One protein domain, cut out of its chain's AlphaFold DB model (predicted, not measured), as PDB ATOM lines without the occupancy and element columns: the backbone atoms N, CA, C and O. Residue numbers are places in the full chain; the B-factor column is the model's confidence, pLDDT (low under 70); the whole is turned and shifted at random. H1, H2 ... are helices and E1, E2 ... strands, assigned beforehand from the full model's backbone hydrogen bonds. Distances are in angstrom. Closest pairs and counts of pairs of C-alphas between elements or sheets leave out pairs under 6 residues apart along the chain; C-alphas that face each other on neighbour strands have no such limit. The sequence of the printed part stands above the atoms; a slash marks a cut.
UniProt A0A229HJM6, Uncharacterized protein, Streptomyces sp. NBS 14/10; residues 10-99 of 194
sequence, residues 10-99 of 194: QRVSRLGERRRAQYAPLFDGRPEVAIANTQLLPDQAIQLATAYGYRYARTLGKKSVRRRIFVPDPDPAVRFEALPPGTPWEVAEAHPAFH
ATOM      1  N   GLN A  10     127.557 -19.421  87.473       47.41
ATOM      2  CA  GLN A  10     127.085 -18.343  88.359       47.41
ATOM      3  C   GLN A  10     128.028 -18.087  89.537       47.41
ATOM      4  O   GLN A  10     128.245 -16.936  89.916       47.41
ATOM      5  N   ARG A  11     128.624 -19.141  90.106       52.09
ATOM      6  CA  ARG A  11     129.624 -18.998  91.171       52.09
ATOM      7  C   ARG A  11     130.895 -18.330  90.654       52.09
ATOM      8  O   ARG A  11     131.397 -17.436  91.321       52.09
ATOM      9  N   VAL A  12     131.372 -18.695  89.463       53.69
ATOM     10  CA  VAL A  12     132.524 -18.048  88.811       53.69
ATOM     11  C   VAL A  12     132.216 -16.593  88.442       53.69
ATOM     12  O   VAL A  12     133.057 -15.734  88.689       53.69
ATOM     13  N   SER A  13     131.014 -16.291  87.942       46.62
ATOM     14  CA  SER A  13     130.579 -14.918  87.648       46.62
ATOM     15  C   SER A  13     130.525 -14.056  88.906       46.62
ATOM     16  O   SER A  13     131.141 -12.998  88.922       46.62
ATOM     17  N   ARG A  14     129.928 -14.544  90.004       54.94
ATOM     18  CA  ARG A  14     129.916 -13.833  91.298       54.94
ATOM     19  C   ARG A  14     131.310 -13.661  91.896       54.94
ATOM     20  O   ARG A  14     131.599 -12.646  92.527       54.94
ATOM     21  N   LEU A  15     132.196 -14.644  91.723       51.94
ATOM     22  CA  LEU A  15     133.590 -14.537  92.163       51.94
ATOM     23  C   LEU A  15     134.366 -13.521  91.309       51.94
ATOM     24  O   LEU A  15     135.229 -12.816  91.827       51.94
ATOM     25  N   GLY A  16     134.030 -13.428  90.020       52.50
ATOM     26  CA  GLY A  16     134.493 -12.394  89.100       52.50
ATOM     27  C   GLY A  16     134.001 -11.002  89.492       52.50
ATOM     28  O   GLY A  16     134.820 -10.096  89.596       52.50
ATOM     29  N   GLU A  17     132.711 -10.844  89.790       50.31
ATOM     30  CA  GLU A  17     132.087  -9.601  90.276       50.31
ATOM     31  C   GLU A  17     132.711  -9.133  91.599       50.31
ATOM     32  O   GLU A  17     133.173  -7.999  91.705       50.31
ATOM     33  N   ARG A  18     132.866 -10.031  92.584       51.75
ATOM     34  CA  ARG A  18     133.521  -9.702  93.865       51.75
ATOM     35  C   ARG A  18     134.985  -9.292  93.711       51.75
ATOM     36  O   ARG A  18     135.464  -8.480  94.496       51.75
ATOM     37  N   ARG A  19     135.711  -9.850  92.735       53.09
ATOM     38  CA  ARG A  19     137.092  -9.432  92.435       53.09
ATOM     39  C   ARG A  19     137.132  -8.088  91.711       53.09
ATOM     40  O   ARG A  19     138.023  -7.301  91.992       53.09
ATOM     41  N   ARG A  20     136.181  -7.810  90.816       51.78
ATOM     42  CA  ARG A  20     136.088  -6.558  90.046       51.78
ATOM     43  C   ARG A  20     135.887  -5.330  90.942       51.78
ATOM     44  O   ARG A  20     136.587  -4.340  90.760       51.78
ATOM     45  N   ALA A  21     135.073  -5.439  91.991       52.00
ATOM     46  CA  ALA A  21     134.868  -4.367  92.971       52.00
ATOM     47  C   ALA A  21     136.120  -3.993  93.808       52.00
ATOM     48  O   ALA A  21     136.142  -2.944  94.445       52.00
ATOM     49  N   GLN A  22     137.187  -4.809  93.816       65.06
ATOM     50  CA  GLN A  22     138.373  -4.592  94.667       65.06
ATOM     51  C   GLN A  22     139.431  -3.647  94.075       65.06
ATOM     52  O   GLN A  22     140.410  -3.338  94.753       65.06
ATOM     53  N   TYR A  23     139.281  -3.204  92.824       66.69
ATOM     54  CA  TYR A  23     140.350  -2.476  92.131       66.69
ATOM     55  C   TYR A  23     140.225  -0.952  92.186       66.69
ATOM     56  O   TYR A  23     141.237  -0.280  92.017       66.69
ATOM     57  N   ALA A  24     139.038  -0.404  92.456       63.75
ATOM     58  CA  ALA A  24     138.824   1.041  92.546       63.75
ATOM     59  C   ALA A  24     139.738   1.746  93.577       63.75
ATOM     60  O   ALA A  24     140.367   2.738  93.207       63.75
ATOM     61  N   PRO A  25     139.943   1.199  94.797       69.75
ATOM     62  CA  PRO A  25     140.798   1.831  95.810       69.75
ATOM     63  C   PRO A  25     142.300   1.802  95.480       69.75
ATOM     64  O   PRO A  25     143.133   2.382  96.178       69.75
ATOM     65  N   LEU A  26     142.706   1.069  94.436       73.50
ATOM     66  CA  LEU A  26     144.110   1.026  94.023       73.50
ATOM     67  C   LEU A  26     144.537   2.309  93.308       73.50
ATOM     68  O   LEU A  26     145.734   2.585  93.258       73.50
ATOM     69  N   PHE A  27     143.587   3.082  92.780       73.56
ATOM     70  CA  PHE A  27     143.843   4.256  91.944       73.56
ATOM     71  C   PHE A  27     143.687   5.595  92.685       73.56
ATOM     72  O   PHE A  27     143.758   6.649  92.051       73.56
ATOM     73  N   ASP A  28     143.576   5.561  94.019       70.12
ATOM     74  CA  ASP A  28     143.396   6.698  94.946       70.12
ATOM     75  C   ASP A  28     144.641   7.603  95.084       70.12
ATOM     76  O   ASP A  28     145.114   7.895  96.179       70.12
ATOM     77  N   GLY A  29     145.216   8.042  93.962       68.88
ATOM     78  CA  GLY A  29     146.354   8.970  93.929       68.88
ATOM     79  C   GLY A  29     147.714   8.334  94.227       68.88
ATOM     80  O   GLY A  29     148.666   9.032  94.579       68.88
ATOM     81  N   ARG A  30     147.836   7.009  94.088       78.75
ATOM     82  CA  ARG A  30     149.113   6.313  94.275       78.75
ATOM     83  C   ARG A  30     150.108   6.689  93.169       78.75
ATOM     84  O   ARG A  30     149.721   6.796  92.008       78.75
ATOM     85  N   PRO A  31     151.409   6.813  93.489       81.75
ATOM     86  CA  PRO A  31     152.425   7.125  92.482       81.75
ATOM     87  C   PRO A  31     152.598   5.988  91.466       81.75
ATOM     88  O   PRO A  31     152.921   6.236  90.306       81.75
ATOM     89  N   GLU A  32     152.355   4.746  91.890       87.25
ATOM     90  CA  GLU A  32     152.374   3.561  91.038       87.25
ATOM     91  C   GLU A  32     151.273   2.580  91.457       87.25
ATOM     92  O   GLU A  32     151.013   2.374  92.647       87.25
ATOM     93  N   VAL A  33     150.665   1.924  90.470       86.44
ATOM     94  CA  VAL A  33     149.667   0.868  90.652       86.44
ATOM     95  C   VAL A  33     150.157  -0.401  89.973       86.44
ATOM     96  O   VAL A  33     150.506  -0.395  88.794       86.44
ATOM     97  N   ALA A  34     150.185  -1.509  90.709       86.88
ATOM     98  CA  ALA A  34     150.642  -2.798  90.207       86.88
ATOM     99  C   ALA A  34     149.475  -3.784  90.113       86.88
ATOM    100  O   ALA A  34     148.866  -4.113  91.128       86.88
ATOM    101  N   ILE A  35     149.212  -4.305  88.913       82.25
ATOM    102  CA  ILE A  35     148.151  -5.291  88.667       82.25
ATOM    103  C   ILE A  35     148.770  -6.569  88.114       82.25
ATOM    104  O   ILE A  35     149.472  -6.551  87.097       82.25
ATOM    105  N   ALA A  36     148.534  -7.694  88.782       77.69
ATOM    106  CA  ALA A  36     149.010  -8.993  88.324       77.69
ATOM    107  C   ALA A  36     148.124  -9.563  87.204       77.69
ATOM    108  O   ALA A  36     146.907  -9.398  87.206       77.69
ATOM    109  N   ASN A  37     148.718 -10.327  86.287       74.62
ATOM    110  CA  ASN A  37     147.984 -11.063  85.249       74.62
ATOM    111  C   ASN A  37     147.015 -12.122  85.810       74.62
ATOM    112  O   ASN A  37     146.103 -12.552  85.114       74.62
ATOM    113  N   THR A  38     147.224 -12.562  87.053       67.94
ATOM    114  CA  THR A  38     146.330 -13.466  87.791       67.94
ATOM    115  C   THR A  38     145.115 -12.751  88.392       67.94
ATOM    116  O   THR A  38     144.159 -13.407  88.804       67.94
ATOM    117  N   GLN A  39     145.163 -11.420  88.476       70.88
ATOM    118  CA  GLN A  39     144.106 -10.564  89.014       70.88
ATOM    119  C   GLN A  39     143.188 -10.063  87.897       70.88
ATOM    120  O   GLN A  39     141.970 -10.208  87.988       70.88
ATOM    121  N   LEU A  40     143.783  -9.532  86.826       72.31
ATOM    122  CA  LEU A  40     143.089  -9.074  85.627       72.31
ATOM    123  C   LEU A  40     143.851  -9.508  84.381       72.31
ATOM    124  O   LEU A  40     145.087  -9.548  84.362       72.31
ATOM    125  N   LEU A  41     143.104  -9.779  83.309       78.38
ATOM    126  CA  LEU A  41     143.709  -9.971  81.999       78.38
ATOM    127  C   LEU A  41     144.478  -8.702  81.589       78.38
ATOM    128  O   LEU A  41     144.082  -7.595  81.961       78.38
ATOM    129  N   PRO A  42     145.559  -8.834  80.801       75.31
ATOM    130  CA  PRO A  42     146.377  -7.703  80.371       75.31
ATOM    131  C   PRO A  42     145.593  -6.509  79.821       75.31
ATOM    132  O   PRO A  42     145.869  -5.378  80.212       75.31
ATOM    133  N   ASP A  43     144.618  -6.764  78.952       75.94
ATOM    134  CA  ASP A  43     143.854  -5.710  78.285       75.94
ATOM    135  C   ASP A  43     142.879  -5.029  79.247       75.94
ATOM    136  O   ASP A  43     142.775  -3.806  79.257       75.94
ATOM    137  N   GLN A  44     142.251  -5.803  80.136       75.38
ATOM    138  CA  GLN A  44     141.365  -5.287  81.183       75.38
ATOM    139  C   GLN A  44     142.123  -4.409  82.182       75.38
ATOM    140  O   GLN A  44     141.629  -3.360  82.579       75.38
ATOM    141  N   ALA A  45     143.346  -4.797  82.553       77.50
ATOM    142  CA  ALA A  45     144.200  -3.988  83.419       77.50
ATOM    143  C   ALA A  45     144.566  -2.640  82.770       77.50
ATOM    144  O   ALA A  45     144.587  -1.618  83.449       77.50
ATOM    145  N   ILE A  46     144.828  -2.628  81.458       80.31
ATOM    146  CA  ILE A  46     145.130  -1.398  80.710       80.31
ATOM    147  C   ILE A  46     143.889  -0.508  80.596       80.31
ATOM    148  O   ILE A  46     143.992   0.698  80.805       80.31
ATOM    149  N   GLN A  47     142.731  -1.083  80.275       77.56
ATOM    150  CA  GLN A  47     141.470  -0.345  80.165       77.56
ATOM    151  C   GLN A  47     141.071   0.282  81.501       77.56
ATOM    152  O   GLN A  47     140.781   1.475  81.543       77.56
ATOM    153  N   LEU A  48     141.169  -0.485  82.593       79.00
ATOM    154  CA  LEU A  48     140.906   0.008  83.942       79.00
ATOM    155  C   LEU A  48     141.855   1.149  84.318       79.00
ATOM    156  O   LEU A  48     141.403   2.204  84.745       79.00
ATOM    157  N   ALA A  49     143.162   0.968  84.114       79.88
ATOM    158  CA  ALA A  49     144.138   2.010  84.413       79.88
ATOM    159  C   ALA A  49     143.872   3.289  83.603       79.88
ATOM    160  O   ALA A  49     143.911   4.382  84.157       79.88
ATOM    161  N   THR A  50     143.522   3.148  82.323       80.56
ATOM    162  CA  THR A  50     143.189   4.283  81.449       80.56
ATOM    163  C   THR A  50     141.930   5.005  81.935       80.56
ATOM    164  O   THR A  50     141.899   6.231  81.926       80.56
ATOM    165  N   ALA A  51     140.907   4.267  82.382       77.56
ATOM    166  CA  ALA A  51     139.680   4.849  82.926       77.56
ATOM    167  C   ALA A  51     139.944   5.727  84.160       77.56
ATOM    168  O   ALA A  51     139.285   6.747  84.318       77.56
ATOM    169  N   TYR A  52     140.947   5.387  84.974       76.81
ATOM    170  CA  TYR A  52     141.370   6.183  86.134       76.81
ATOM    171  C   TYR A  52     142.504   7.179  85.847       76.81
ATOM    172  O   TYR A  52     143.069   7.749  86.777       76.81
ATOM    173  N   GLY A  53     142.876   7.397  84.581       77.12
ATOM    174  CA  GLY A  53     143.902   8.384  84.225       77.12
ATOM    175  C   GLY A  53     145.341   7.927  84.492       77.12
ATOM    176  O   GLY A  53     146.232   8.751  84.697       77.12
ATOM    177  N   TYR A  54     145.584   6.617  84.487       82.56
ATOM    178  CA  TYR A  54     146.908   6.011  84.598       82.56
ATOM    179  C   TYR A  54     147.341   5.408  83.259       82.56
ATOM    180  O   TYR A  54     146.562   4.777  82.542       82.56
ATOM    181  N   ARG A  55     148.631   5.528  82.949       83.38
ATOM    182  CA  ARG A  55     149.257   4.923  81.770       83.38
ATOM    183  C   ARG A  55     150.132   3.739  82.150       83.38
ATOM    184  O   ARG A  55     150.735   3.695  83.222       83.38
ATOM    185  N   TYR A  56     150.245   2.778  81.240       86.38
ATOM    186  CA  TYR A  56     151.158   1.649  81.404       86.38
ATOM    187  C   TYR A  56     152.616   2.123  81.386       86.38
ATOM    188  O   TYR A  56     153.043   2.784  80.441       86.38
ATOM    189  N   ALA A  57     153.379   1.749  82.412       87.62
ATOM    190  CA  ALA A  57     154.798   2.070  82.526       87.62
ATOM    191  C   ALA A  57     155.681   0.888  82.108       87.62
ATOM    192  O   ALA A  57     156.516   1.005  81.215       87.62
ATOM    193  N   ARG A  58     155.516  -0.265  82.768       88.69
ATOM    194  CA  ARG A  58     156.383  -1.441  82.579       88.69
ATOM    195  C   ARG A  58     155.736  -2.720  83.096       88.69
ATOM    196  O   ARG A  58     154.773  -2.682  83.854       88.69
ATOM    197  N   THR A  59     156.295  -3.867  82.721       90.12
ATOM    198  CA  THR A  59     155.921  -5.178  83.272       90.12
ATOM    199  C   THR A  59     157.088  -5.734  84.080       90.12
ATOM    200  O   THR A  59     158.222  -5.720  83.612       90.12
ATOM    201  N   LEU A  60     156.806  -6.248  85.274       87.75
ATOM    202  CA  LEU A  60     157.750  -6.906  86.173       87.75
ATOM    203  C   LEU A  60     157.383  -8.389  86.344       87.75
ATOM    204  O   LEU A  60     156.209  -8.760  86.293       87.75
ATOM    205  N   GLY A  61     158.383  -9.239  86.589       83.38
ATOM    206  CA  GLY A  61     158.191 -10.652  86.935       83.38
ATOM    207  C   GLY A  61     158.269 -11.648  85.768       83.38
ATOM    208  O   GLY A  61     158.500 -11.297  84.610       83.38
ATOM    209  N   LYS A  62     158.100 -12.936  86.096       74.50
ATOM    210  CA  LYS A  62     158.195 -14.079  85.166       74.50
ATOM    211  C   LYS A  62     156.803 -14.510  84.675       74.50
ATOM    212  O   LYS A  62     155.799 -14.128  85.263       74.50
ATOM    213  N   LYS A  63     156.745 -15.291  83.585       64.06
ATOM    214  CA  LYS A  63     155.541 -15.598  82.767       64.06
ATOM    215  C   LYS A  63     154.257 -15.915  83.569       64.06
ATOM    216  O   LYS A  63     153.190 -15.483  83.151       64.06
ATOM    217  N   SER A  64     154.360 -16.605  84.707       62.88
ATOM    218  CA  SER A  64     153.229 -16.994  85.567       62.88
ATOM    219  C   SER A  64     152.724 -15.907  86.529       62.88
ATOM    220  O   SER A  64     151.560 -15.949  86.906       62.88
ATOM    221  N   VAL A  65     153.553 -14.924  86.903       69.00
ATOM    222  CA  VAL A  65     153.231 -13.876  87.898       69.00
ATOM    223  C   VAL A  65     153.670 -12.506  87.372       69.00
ATOM    224  O   VAL A  65     154.413 -11.763  88.018       69.00
ATOM    225  N   ARG A  66     153.270 -12.181  86.140       80.81
ATOM    226  CA  ARG A  66     153.596 -10.882  85.540       80.81
ATOM    227  C   ARG A  66     152.760  -9.796  86.201       80.81
ATOM    228  O   ARG A  66     151.533  -9.861  86.171       80.81
ATOM    229  N   ARG A  67     153.423  -8.782  86.750       84.38
ATOM    230  CA  ARG A  67     152.804  -7.575  87.302       84.38
ATOM    231  C   ARG A  67     152.990  -6.429  86.325       84.38
ATOM    232  O   ARG A  67     154.116  -6.118  85.949       84.38
ATOM    233  N   ARG A  68     151.901  -5.807  85.900       86.19
ATOM    234  CA  ARG A  68     151.925  -4.591  85.087       86.19
ATOM    235  C   ARG A  68     151.867  -3.392  86.017       86.19
ATOM    236  O   ARG A  68     151.006  -3.344  86.889       86.19
ATOM    237  N   ILE A  69     152.807  -2.479  85.838       88.69
ATOM    238  CA  ILE A  69     152.927  -1.248  86.608       88.69
ATOM    239  C   ILE A  69     152.338  -0.109  85.784       88.69
ATOM    240  O   ILE A  69     152.677   0.049  84.605       88.69
ATOM    241  N   PHE A  70     151.478   0.672  86.419       88.81
ATOM    242  CA  PHE A  70     150.802   1.837  85.873       88.81
ATOM    243  C   PHE A  70     151.157   3.069  86.706       88.81
ATOM    244  O   PHE A  70     151.294   2.971  87.921       88.81
ATOM    245  N   VAL A  71     151.312   4.214  86.052       89.00
ATOM    246  CA  VAL A  71     151.662   5.506  86.670       89.00
ATOM    247  C   VAL A  71     150.634   6.556  86.259       89.00
ATOM    248  O   VAL A  71     150.094   6.425  85.156       89.00
ATOM    249  N   PRO A  72     150.371   7.590  87.077       84.06
ATOM    250  CA  PRO A  72     149.506   8.692  86.675       84.06
ATOM    251  C   PRO A  72     149.951   9.273  85.329       84.06
ATOM    252  O   PRO A  72     151.152   9.442  85.082       84.06
ATOM    253  N   ASP A  73     149.000   9.552  84.442       80.69
ATOM    254  CA  ASP A  73     149.327  10.189  83.172       80.69
ATOM    255  C   ASP A  73     149.817  11.626  83.435       80.69
ATOM    256  O   ASP A  73     149.153  12.378  84.155       80.69
ATOM    257  N   PRO A  74     150.989  12.037  82.916       76.38
ATOM    258  CA  PRO A  74     151.462  13.406  83.085       76.38
ATOM    259  C   PRO A  74     150.520  14.438  82.451       76.38
ATOM    260  O   PRO A  74     150.507  15.574  82.922       76.38
ATOM    261  N   ASP A  75     149.714  14.065  81.453       75.25
ATOM    262  CA  ASP A  75     148.772  14.970  80.796       75.25
ATOM    263  C   ASP A  75     147.603  15.349  81.737       75.25
ATOM    264  O   ASP A  75     146.840  14.476  82.171       75.25
ATOM    265  N   PRO A  76     147.435  16.641  82.086       67.31
ATOM    266  CA  PRO A  76     146.335  17.086  82.938       67.31
ATOM    267  C   PRO A  76     144.956  16.885  82.294       67.31
ATOM    268  O   PRO A  76     143.989  16.669  83.021       67.31
ATOM    269  N   ALA A  77     144.847  16.896  80.961       65.12
ATOM    270  CA  ALA A  77     143.573  16.676  80.275       65.12
ATOM    271  C   ALA A  77     143.082  15.231  80.452       65.12
ATOM    272  O   ALA A  77     141.907  14.995  80.719       65.12
ATOM    273  N   VAL A  78     143.998  14.260  80.394       65.75
ATOM    274  CA  VAL A  78     143.690  12.837  80.612       65.75
ATOM    275  C   VAL A  78     143.223  12.582  82.044       65.75
ATOM    276  O   VAL A  78     142.331  11.769  82.261       65.75
ATOM    277  N   ARG A  79     143.796  13.293  83.020       64.62
ATOM    278  CA  ARG A  79     143.387  13.198  84.429       64.62
ATOM    279  C   ARG A  79     142.033  13.844  84.710       64.62
ATOM    280  O   ARG A  79     141.339  13.386  85.606       64.62
ATOM    281  N   PHE A  80     141.662  14.875  83.956       63.22
ATOM    282  CA  PHE A  80     140.355  15.522  84.082       63.22
ATOM    283  C   PHE A  80     139.225  14.684  83.471       63.22
ATOM    284  O   PHE A  80     138.120  14.653  83.997       63.22
ATOM    285  N   GLU A  81     139.508  13.985  82.372       63.66
ATOM    286  CA  GLU A  81     138.565  13.058  81.732       63.66
ATOM    287  C   GLU A  81     138.466  11.695  82.440       63.66
ATOM    288  O   GLU A  81     137.620  10.879  82.083       63.66
ATOM    289  N   ALA A  82     139.355  11.418  83.394       70.50
ATOM    290  CA  ALA A  82     139.368  10.167  84.133       70.50
ATOM    291  C   ALA A  82     138.234  10.101  85.160       70.50
ATOM    292  O   ALA A  82     137.799  11.109  85.716       70.50
ATOM    293  N   LEU A  83     137.806   8.879  85.472       73.50
ATOM    294  CA  LEU A  83     136.894   8.652  86.579       73.50
ATOM    295  C   LEU A  83     137.558   9.014  87.909       73.50
ATOM    296  O   LEU A  83     138.747   8.730  88.102       73.50
ATOM    297  N   PRO A  84     136.785   9.579  88.853       73.19
ATOM    298  CA  PRO A  84     137.296   9.836  90.180       73.19
ATOM    299  C   PRO A  84     137.738   8.518  90.841       73.19
ATOM    300  O   PRO A  84     137.105   7.472  90.632       73.19
ATOM    301  N   PRO A  85     138.813   8.539  91.643       66.50
ATOM    302  CA  PRO A  85     139.245   7.360  92.378       66.50
ATOM    303  C   PRO A  85     138.144   6.815  93.297       66.50
ATOM    304  O   PRO A  85     137.272   7.561  93.743       66.50
ATOM    305  N   GLY A  86     138.143   5.504  93.536       63.28
ATOM    306  CA  GLY A  86     137.080   4.840  94.299       63.28
ATOM    307  C   GLY A  86     135.764   4.609  93.539       63.28
ATOM    308  O   GLY A  86     134.871   3.958  94.081       63.28
ATOM    309  N   THR A  87     135.639   5.065  92.284       69.38
ATOM    310  CA  THR A  87     134.483   4.736  91.431       69.38
ATOM    311  C   THR A  87     134.363   3.215  91.264       69.38
ATOM    312  O   THR A  87     135.356   2.569  90.952       69.38
ATOM    313  N   PRO A  88     133.187   2.596  91.462       68.38
ATOM    314  CA  PRO A  88     133.041   1.151  91.313       68.38
ATOM    315  C   PRO A  88     133.422   0.657  89.914       68.38
ATOM    316  O   PRO A  88     133.256   1.363  88.917       68.38
ATOM    317  N   TRP A  89     133.899  -0.586  89.829       67.94
ATOM    318  CA  TRP A  89     134.296  -1.186  88.555       67.94
ATOM    319  C   TRP A  89     133.155  -1.190  87.538       67.94
ATOM    320  O   TRP A  89     133.401  -0.966  86.363       67.94
ATOM    321  N   GLU A  90     131.918  -1.420  87.968       68.31
ATOM    322  CA  GLU A  90     130.734  -1.475  87.106       68.31
ATOM    323  C   GLU A  90     130.516  -0.142  86.376       68.31
ATOM    324  O   GLU A  90     130.135  -0.111  85.208       68.31
ATOM    325  N   VAL A  91     130.831   0.962  87.054       67.12
ATOM    326  CA  VAL A  91     130.797   2.313  86.484       67.12
ATOM    327  C   VAL A  91     132.026   2.552  85.603       67.12
ATOM    328  O   VAL A  91     131.914   3.153  84.537       67.12
ATOM    329  N   ALA A  92     133.191   2.023  85.991       68.81
ATOM    330  CA  ALA A  92     134.387   2.055  85.154       68.81
ATOM    331  C   ALA A  92     134.229   1.257  83.853       68.81
ATOM    332  O   ALA A  92     134.718   1.692  82.819       68.81
ATOM    333  N   GLU A  93     133.504   0.142  83.859       65.12
ATOM    334  CA  GLU A  93     133.242  -0.691  82.682       65.12
ATOM    335  C   GLU A  93     132.370   0.028  81.640       65.12
ATOM    336  O   GLU A  93     132.547  -0.180  80.438       65.12
ATOM    337  N   ALA A  94     131.495   0.934  82.087       67.12
ATOM    338  CA  ALA A  94     130.734   1.840  81.226       67.12
ATOM    339  C   ALA A  94     131.566   3.034  80.711       67.12
ATOM    340  O   ALA A  94     131.099   3.808  79.873       67.12
ATOM    341  N   HIS A  95     132.802   3.208  81.192       66.81
ATOM    342  CA  HIS A  95     133.659   4.311  80.780       66.81
ATOM    343  C   HIS A  95     134.082   4.166  79.307       66.81
ATOM    344  O   HIS A  95     134.450   3.067  78.871       66.81
ATOM    345  N   PRO A  96     134.182   5.269  78.538       63.91
ATOM    346  CA  PRO A  96     134.628   5.232  77.141       63.91
ATOM    347  C   PRO A  96     135.995   4.554  76.917       63.91
ATOM    348  O   PRO A  96     136.283   4.078  75.818       63.91
ATOM    349  N   ALA A  97     136.837   4.477  77.956       62.84
ATOM    350  CA  ALA A  97     138.114   3.756  77.930       62.84
ATOM    351  C   ALA A  97     137.964   2.221  77.854       62.84
ATOM    352  O   ALA A  97     138.815   1.560  77.256       62.84
ATOM    353  N   PHE A  98     136.889   1.652  78.411       58.16
ATOM    354  CA  PHE A  98     136.556   0.226  78.309       58.16
ATOM    355  C   PHE A  98     135.916  -0.121  76.968       58.16
ATOM    356  O   PHE A  98     136.166  -1.190  76.414       58.16
ATOM    357  N   HIS A  99     135.169   0.814  76.380       55.72
ATOM    358  CA  HIS A  99     134.545   0.654  75.063       55.72
ATOM    359  C   HIS A  99     135.522   0.846  73.889       55.72
ATOM    360  O   HIS A  99     135.112   1.130  72.766       55.72
TER     361      HIS A  99
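This is residues 10 to 99 of the 194 residues of an uncharacterized protein of Streptomyces sp. NBS 14/10 (UniProt A0A229HJM6). What shape is seen first? A small sheet of three strands, E1, E3 and E2, has helix H3 packed along one face, and H1 reaches away from this body, its residues 10 to 15 sticking out. The short helices H2, H4 and H5 lie round the body. How is it built along the chain? The printed part has 90 residues with five named helices and three named strands, in the order H1 H2 E1 H3 E2 E3 H4 H5; the sheet, in the order E1 E3 E2, is antiparallel and the class is mixed. How large is it? It is compact, with a radius of gyration of the C-alphas of 12.8 A and spans of 40 by 31 by 21 A.

What is near the first two helices? H1, residues 10 to 20, is close but not clearly touching H5, residues 89 to 93; their closest C-alphas, of Arg 20 and Trp 89, are 5.9 A apart. H2, residues 24 to 27, only grazes the sheet with its residues 26 to 27. How do the strands pair? E1, residues 33 to 36, and E2, residues 54 to 60, are edge strands, antiparallel to the inner strand E3, residues 67 to 72, at 158 and 150 degrees. N 33 and O 70 are within hydrogen-bond range at 2.8 A, as are N 57 and O 69 at 2.9 A; E2 and E3 form a hairpin. Where is the helix of the sheet? H3, residues 42 to 51, is on one face in two layers, helix over sheet, at a height over the sheet of 8.2 A, over E3 and E2; it runs along the strands, at 16 degrees to E2 on the local plane, and the closest C-alphas of H3 and E2, Ala 49 and Arg 55, are 6.5 A apart. E1, H3 and E2 form a split strand-helix-strand unit, two strands running the same way with E3 between them, and its crossover is right-handed. What of the other helices and their backbones? H3 and H5 only just touch, with 3 pairs of C-alphas within 8 A, the closest being Ala 51 and Ala 92 at 6.4 A. H4, residues 76 to 80, only grazes the sheet with its residues 78 to 79. Every O i to N i+4 pair is within hydrogen-bond range in H1, H3, H4 and H5, and H2 is too short for such a pair.

Where do the elements begin and end? H1 begins at C-alpha 10, (127.085, -18.343, 88.359), and H5 ends at C-alpha 93, (133.242, -0.691, 82.682). How long are the longer ones? From first to last C-alpha, H1 measures 14.9 A, H3 14.5 A, E2 16.9 A and E3 16.6 A.

How far does it reach? The two C-alphas farthest apart, of Gln 10 and Pro 76, are 40.7 A apart. Is it cut, and are links long? The printed part has no cut; the links E2 to E3 and H4 to H5 are short, the others tight. Where is confidence low? The mean pLDDT of the printed part is 71.4, and 42 residues are under 70, among them 10 to 25 and 85 to 99.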